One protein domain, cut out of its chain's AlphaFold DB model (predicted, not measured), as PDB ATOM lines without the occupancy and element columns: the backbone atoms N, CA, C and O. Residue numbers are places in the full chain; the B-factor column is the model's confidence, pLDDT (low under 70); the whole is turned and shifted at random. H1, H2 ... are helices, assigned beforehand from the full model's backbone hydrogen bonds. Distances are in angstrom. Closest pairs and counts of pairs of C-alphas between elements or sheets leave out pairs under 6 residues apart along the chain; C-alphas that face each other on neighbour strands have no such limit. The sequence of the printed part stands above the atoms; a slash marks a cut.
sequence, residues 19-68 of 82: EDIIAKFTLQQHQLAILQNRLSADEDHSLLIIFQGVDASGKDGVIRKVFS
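Overview. This is residues 19 to 68 of the 82 residues of the protein "PPK2 domain-containing protein" of Sphingobacteriales bacterium (UniProt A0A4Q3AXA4). One long helix, H1, makes one side of a flat, open loop; a long link without a named element runs back from its far end, and the short helix H2 folds back inward from that link so that its last turns meet the side of H1 part way along. Residues 19 to 24 at the start of H1, residues 40 to 45 at the turn into the link, and residues 52 to 58 before H2 stick out. The printed part has 50 residues with two named helices, H1 then H2, and no named strand; its class is all helix. It is loose, with a radius of gyration of the C-alphas of 13.2 A, and spans 35 by 28 by 12 A.

Along the chain. Find C-alpha 19 at (-0.246, -23.903, -53.825); from there H1, residues 19 to 42, runs 35.1 A to C-alpha 42 at (15.546, -17.580, -23.178). Go on through residues 43 to 58 to reach H2, residues 59 to 68, which is 14.1 A long and ends at C-alpha 68 at (15.728, -22.861, -44.174).

Arrangement. Look at residues 29 to 33 of H1, the part that alone touches H2. The closest C-alphas of the two helices are those of Gln 29 and Val 66, 6.4 A apart. Their lines stand about perpendicular, at 74 degrees. In both H1 and H2, every backbone O i to N i+4 pair is within hydrogen-bond range.

Size, cuts and confidence. The two C-alphas farthest apart are those of Glu 19 and Asp 44, at 37.5 A. The link from H1 to H2, 16 residues, is long. The printed part has no cut; its mean pLDDT is 95.1, and no printed residue is under 70.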
ATOM      1  N   GLU A  19      -0.558 -25.320 -53.872       95.44
ATOM      2  CA  GLU A  19      -0.246 -23.903 -53.825       95.44
ATOM      3  C   GLU A  19      -0.599 -23.334 -52.441       95.44
ATOM      4  O   GLU A  19       0.255 -22.719 -51.793       95.44
ATOM      5  N   ASP A  20      -1.782 -23.666 -51.921       95.88
ATOM      6  CA  ASP A  20      -2.227 -23.311 -50.572       95.88
ATOM      7  C   ASP A  20      -1.311 -23.882 -49.484       95.88
ATOM      8  O   ASP A  20      -0.983 -23.199 -48.506       95.88
ATOM      9  N   ILE A  21      -0.883 -25.141 -49.625       95.56
ATOM     10  CA  ILE A  21       0.050 -25.764 -48.678       95.56
ATOM     11  C   ILE A  21       1.394 -25.050 -48.700       95.56
ATOM     12  O   ILE A  21       1.953 -24.795 -47.636       95.56
ATOM     13  N   ILE A  22       1.920 -24.725 -49.880       95.75
ATOM     14  CA  ILE A  22       3.198 -24.023 -50.004       95.75
ATOM     15  C   ILE A  22       3.107 -22.637 -49.359       95.75
ATOM     16  O   ILE A  22       4.009 -22.259 -48.612       95.75
ATOM     17  N   ALA A  23       2.010 -21.907 -49.572       96.38
ATOM     18  CA  ALA A  23       1.794 -20.605 -48.947       96.38
ATOM     19  C   ALA A  23       1.749 -20.703 -47.410       96.38
ATOM     20  O   ALA A  23       2.457 -19.968 -46.716       96.38
ATOM     21  N   LYS A  24       0.977 -21.658 -46.870       96.62
ATOM     22  CA  LYS A  24       0.900 -21.915 -45.421       96.62
ATOM     23  C   LYS A  24       2.244 -22.349 -44.844       96.62
ATOM     24  O   LYS A  24       2.627 -21.877 -43.778       96.62
ATOM     25  N   PHE A  25       2.966 -23.211 -45.555       97.00
ATOM     26  CA  PHE A  25       4.275 -23.704 -45.146       97.00
ATOM     27  C   PHE A  25       5.282 -22.559 -45.010       97.00
ATOM     28  O   PHE A  25       5.928 -22.449 -43.973       97.00
ATOM     29  N   THR A  26       5.353 -21.650 -45.986       97.00
ATOM     30  CA  THR A  26       6.224 -20.464 -45.916       97.00
ATOM     31  C   THR A  26       5.904 -19.598 -44.696       97.00
ATOM     32  O   THR A  26       6.801 -19.199 -43.953       97.00
ATOM     33  N   LEU A  27       4.617 -19.360 -44.425       97.44
ATOM     34  CA  LEU A  27       4.168 -18.639 -43.227       97.44
ATOM     35  C   LEU A  27       4.630 -19.327 -41.931       97.44
ATOM     36  O   LEU A  27       5.144 -18.671 -41.023       97.44
ATOM     37  N   GLN A  28       4.500 -20.651 -41.862       97.81
ATOM     38  CA  GLN A  28       4.937 -21.451 -40.717       97.81
ATOM     39  C   GLN A  28       6.459 -21.443 -40.542       97.81
ATOM     40  O   GLN A  28       6.929 -21.404 -39.409       97.81
ATOM     41  N   GLN A  29       7.241 -21.423 -41.624       97.56
ATOM     42  CA  GLN A  29       8.702 -21.310 -41.543       97.56
ATOM     43  C   GLN A  29       9.134 -19.988 -40.898       97.56
ATOM     44  O   GLN A  29      10.027 -19.976 -40.050       97.56
ATOM     45  N   HIS A  30       8.478 -18.878 -41.242       96.75
ATOM     46  CA  HIS A  30       8.753 -17.589 -40.606       96.75
ATOM     47  C   HIS A  30       8.362 -17.580 -39.123       96.75
ATOM     48  O   HIS A  30       9.109 -17.069 -38.289       96.75
ATOM     49  N   GLN A  31       7.228 -18.189 -38.771       97.94
ATOM     50  CA  GLN A  31       6.829 -18.346 -37.369       97.94
ATOM     51  C   GLN A  31       7.826 -19.210 -36.591       97.94
ATOM     52  O   GLN A  31       8.218 -18.843 -35.483       97.94
ATOM     53  N   LEU A  32       8.285 -20.313 -37.187       97.12
ATOM     54  CA  LEU A  32       9.313 -21.175 -36.613       97.12
ATOM     55  C   LEU A  32      10.599 -20.389 -36.342       97.12
ATOM     56  O   LEU A  32      11.147 -20.519 -35.256       97.12
ATOM     57  N   ALA A  33      11.045 -19.538 -37.268       96.56
ATOM     58  CA  ALA A  33      12.226 -18.696 -37.075       96.56
ATOM     59  C   ALA A  33      12.086 -17.740 -35.878       96.56
ATOM     60  O   ALA A  33      13.000 -17.625 -35.064       96.56
ATOM     61  N   ILE A  34      10.923 -17.098 -35.720       96.88
ATOM     62  CA  ILE A  34      10.649 -16.208 -34.580       96.88
ATOM     63  C   ILE A  34      10.672 -16.991 -33.262       96.88
ATOM     64  O   ILE A  34      11.267 -16.539 -32.284       96.88
ATOM     65  N   LEU A  35      10.031 -18.161 -33.226       95.94
ATOM     66  CA  LEU A  35       9.988 -19.006 -32.032       95.94
ATOM     67  C   LEU A  35      11.365 -19.574 -31.682       95.94
ATOM     68  O   LEU A  35      11.733 -19.592 -30.513       95.94
ATOM     69  N   GLN A  36      12.136 -19.984 -32.687       95.56
ATOM     70  CA  GLN A  36      13.497 -20.489 -32.529       95.56
ATOM     71  C   GLN A  36      14.402 -19.404 -31.924       95.56
ATOM     72  O   GLN A  36      15.084 -19.674 -30.941       95.56
ATOM     73  N   ASN A  37      14.335 -18.166 -32.427       94.75
ATOM     74  CA  ASN A  37      15.095 -17.044 -31.866       94.75
ATOM     75  C   ASN A  37      14.728 -16.763 -30.402       94.75
ATOM     76  O   ASN A  37      15.609 -16.493 -29.592       94.75
ATOM     77  N   ARG A  38      13.437 -16.844 -30.050       94.94
ATOM     78  CA  ARG A  38      12.989 -16.691 -28.658       94.94
ATOM     79  C   ARG A  38      13.529 -17.805 -27.769       94.94
ATOM     80  O   ARG A  38      14.095 -17.500 -26.733       94.94
ATOM     81  N   LEU A  39      13.407 -19.061 -28.203       94.69
ATOM     82  CA  LEU A  39      13.928 -20.219 -27.471       94.69
ATOM     83  C   LEU A  39      15.437 -20.092 -27.217       94.69
ATOM     84  O   LEU A  39      15.902 -20.399 -26.128       94.69
ATOM     85  N   SER A  40      16.194 -19.617 -28.210       91.81
ATOM     86  CA  SER A  40      17.634 -19.396 -28.062       91.81
ATOM     87  C   SER A  40      17.992 -18.250 -27.124       91.81
ATOM     88  O   SER A  40      19.025 -18.333 -26.480       91.81
ATOM     89  N   ALA A  41      17.181 -17.193 -27.063       92.94
ATOM     90  CA  ALA A  41      17.430 -16.056 -26.179       92.94
ATOM     91  C   ALA A  41      17.022 -16.323 -24.721       92.94
ATOM     92  O   ALA A  41      17.556 -15.685 -23.823       92.94
ATOM     93  N   ASP A  42      16.060 -17.224 -24.504       93.19
ATOM     94  CA  ASP A  42      15.546 -17.580 -23.178       93.19
ATOM     95  C   ASP A  42      16.535 -18.453 -22.386       93.19
ATOM     96  O   ASP A  42      16.573 -18.380 -21.169       93.19
ATOM     97  N   GLU A  43      17.337 -19.282 -23.070       87.75
ATOM     98  CA  GLU A  43      18.342 -20.218 -22.511       87.75
ATOM     99  C   GLU A  43      17.844 -21.222 -21.439       87.75
ATOM    100  O   GLU A  43      18.592 -22.113 -21.035       87.75
ATOM    101  N   ASP A  44      16.566 -21.178 -21.061       94.75
ATOM    102  CA  ASP A  44      15.951 -22.043 -20.045       94.75
ATOM    103  C   ASP A  44      15.467 -23.394 -20.599       94.75
ATOM    104  O   ASP A  44      15.298 -24.381 -19.869       94.75
ATOM    105  N   HIS A  45      15.237 -23.469 -21.911       93.69
ATOM    106  CA  HIS A  45      14.634 -24.626 -22.563       93.69
ATOM    107  C   HIS A  45      15.373 -25.041 -23.835       93.69
ATOM    108  O   HIS A  45      15.941 -24.232 -24.565       93.69
ATOM    109  N   SER A  46      15.317 -26.339 -24.141       93.56
ATOM    110  CA  SER A  46      15.863 -26.905 -25.376       93.56
ATOM    111  C   SER A  46      14.834 -27.779 -26.089       93.56
ATOM    112  O   SER A  46      13.942 -28.357 -25.466       93.56
ATOM    113  N   LEU A  47      14.963 -27.874 -27.416       94.88
ATOM    114  CA  LEU A  47      14.110 -28.702 -28.265       94.88
ATOM    115  C   LEU A  47      14.959 -29.726 -29.022       94.88
ATOM    116  O   LEU A  47      15.807 -29.362 -29.835       94.88
ATOM    117  N   LEU A  48      14.692 -31.012 -28.787       96.69
ATOM    118  CA  LEU A  48      15.282 -32.115 -29.544       96.69
ATOM    119  C   LEU A  48      14.284 -32.629 -30.583       96.69
ATOM    120  O   LEU A  48      13.185 -33.064 -30.241       96.69
ATOM    121  N   ILE A  49      14.693 -32.631 -31.851       96.25
ATOM    122  CA  ILE A  49      13.895 -33.142 -32.969       96.25
ATOM    123  C   ILE A  49      14.618 -34.350 -33.564       96.25
ATOM    124  O   ILE A  49      15.775 -34.248 -33.969       96.25
ATOM    125  N   ILE A  50      13.933 -35.494 -33.623       96.44
ATOM    126  CA  ILE A  50      14.480 -36.751 -34.149       96.44
ATOM    127  C   ILE A  50      13.798 -37.080 -35.476       96.44
ATOM    128  O   ILE A  50      12.582 -37.261 -35.533       96.44
ATOM    129  N   PHE A  51      14.594 -37.212 -36.537       95.56
ATOM    130  CA  PHE A  51      14.135 -37.690 -37.839       95.56
ATOM    131  C   PHE A  51      14.544 -39.152 -38.034       95.56
ATOM    132  O   PHE A  51      15.726 -39.446 -38.186       95.56
ATOM    133  N   GLN A  52      13.564 -40.058 -38.082       94.44
ATOM    134  CA  GLN A  52      13.776 -41.493 -38.295       94.44
ATOM    135  C   GLN A  52      13.003 -41.981 -39.522       94.44
ATOM    136  O   GLN A  52      11.857 -41.602 -39.749       94.44
ATOM    137  N   GLY A  53      13.628 -42.849 -40.313       92.00
ATOM    138  CA  GLY A  53      13.012 -43.447 -41.492       92.00
ATOM    139  C   GLY A  53      14.026 -44.227 -42.315       92.00
ATOM    140  O   GLY A  53      15.231 -44.084 -42.107       92.00
ATOM    141  N   VAL A  54      13.531 -45.036 -43.247       93.56
ATOM    142  CA  VAL A  54      14.361 -45.807 -44.185       93.56
ATOM    143  C   VAL A  54      15.158 -44.899 -45.132       93.56
ATOM    144  O   VAL A  54      14.978 -43.674 -45.155       93.56
ATOM    145  N   ASP A  55      16.059 -45.480 -45.915       92.88
ATOM    146  CA  ASP A  55      16.756 -44.748 -46.970       92.88
ATOM    147  C   ASP A  55      15.763 -44.127 -47.954       92.88
ATOM    148  O   ASP A  55      14.681 -44.659 -48.200       92.88
ATOM    149  N   ALA A  56      16.109 -42.941 -48.456       92.31
ATOM    150  CA  ALA A  56      15.238 -42.121 -49.297       92.31
ATOM    151  C   ALA A  56      13.878 -41.727 -48.669       92.31
ATOM    152  O   ALA A  56      13.019 -41.194 -49.365       92.31
ATOM    153  N   SER A  57      13.686 -41.862 -47.348       94.06
ATOM    154  CA  SER A  57      12.453 -41.416 -46.670       94.06
ATOM    155  C   SER A  57      12.286 -39.889 -46.579       94.06
ATOM    156  O   SER A  57      11.331 -39.413 -45.972       94.06
ATOM    157  N   GLY A  58      13.230 -39.109 -47.117       94.88
ATOM    158  CA  GLY A  58      13.145 -37.647 -47.188       94.88
ATOM    159  C   GLY A  58      13.679 -36.872 -45.977       94.88
ATOM    160  O   GLY A  58      13.521 -35.655 -45.953       94.88
ATOM    161  N   LYS A  59      14.337 -37.527 -45.006       95.19
ATOM    162  CA  LYS A  59      14.862 -36.892 -43.770       95.19
ATOM    163  C   LYS A  59      15.672 -35.623 -44.054       95.19
ATOM    164  O   LYS A  59      15.346 -34.553 -43.549       95.19
ATOM    165  N   ASP A  60      16.665 -35.728 -44.934       92.94
ATOM    166  CA  ASP A  60      17.553 -34.608 -45.264       92.94
ATOM    167  C   ASP A  60      16.804 -33.460 -45.947       92.94
ATOM    168  O   ASP A  60      17.068 -32.287 -45.686       92.94
ATOM    169  N   GLY A  61      15.839 -33.796 -46.809       94.75
ATOM    170  CA  GLY A  61      14.994 -32.818 -47.486       94.75
ATOM    171  C   GLY A  61      14.111 -32.056 -46.504       94.75
ATOM    172  O   GLY A  61      14.013 -30.836 -46.601       94.75
ATOM    173  N   VAL A  62      13.522 -32.753 -45.528       95.06
ATOM    174  CA  VAL A  62      12.714 -32.127 -44.473       95.06
ATOM    175  C   VAL A  62      13.568 -31.188 -43.630       95.06
ATOM    176  O   VAL A  62      13.167 -30.046 -43.444       95.06
ATOM    177  N   ILE A  63      14.763 -31.609 -43.198       94.25
ATOM    178  CA  ILE A  63      15.668 -30.749 -42.419       94.25
ATOM    179  C   ILE A  63      15.999 -29.476 -43.208       94.25
ATOM    180  O   ILE A  63      15.792 -28.367 -42.722       94.25
ATOM    181  N   ARG A  64      16.448 -29.621 -44.460       93.81
ATOM    182  CA  ARG A  64      16.814 -28.471 -45.301       93.81
ATOM    183  C   ARG A  64      15.648 -27.523 -45.534       93.81
ATOM    184  O   ARG A  64      15.851 -26.317 -45.534       93.81
ATOM    185  N   LYS A  65      14.450 -28.060 -45.773       95.75
ATOM    186  CA  LYS A  65      13.289 -27.254 -46.147       95.75
ATOM    187  C   LYS A  65      12.633 -26.616 -44.931       95.75
ATOM    188  O   LYS A  65      12.344 -25.437 -44.974       95.75
ATOM    189  N   VAL A  66      12.424 -27.341 -43.836       95.88
ATOM    190  CA  VAL A  66      11.757 -26.802 -42.637       95.88
ATOM    191  C   VAL A  66      12.598 -25.714 -41.970       95.88
ATOM    192  O   VAL A  66      12.071 -24.657 -41.639       95.88
ATOM    193  N   PHE A  67      13.907 -25.935 -41.836       95.25
ATOM    194  CA  PHE A  67      14.809 -25.031 -41.113       95.25
ATOM    195  C   PHE A  67      15.520 -24.014 -42.021       95.25
ATOM    196  O   PHE A  67      16.487 -23.383 -41.612       95.25
ATOM    197  N   SER A  68      15.065 -23.809 -43.263       94.69
ATOM    198  CA  SER A  68      15.728 -22.861 -44.174       94.69
ATOM    199  C   SER A  68      15.599 -21.394 -43.748       94.69
ATOM    200  O   SER A  68      16.362 -20.563 -44.223       94.69
TER     201      SER A  68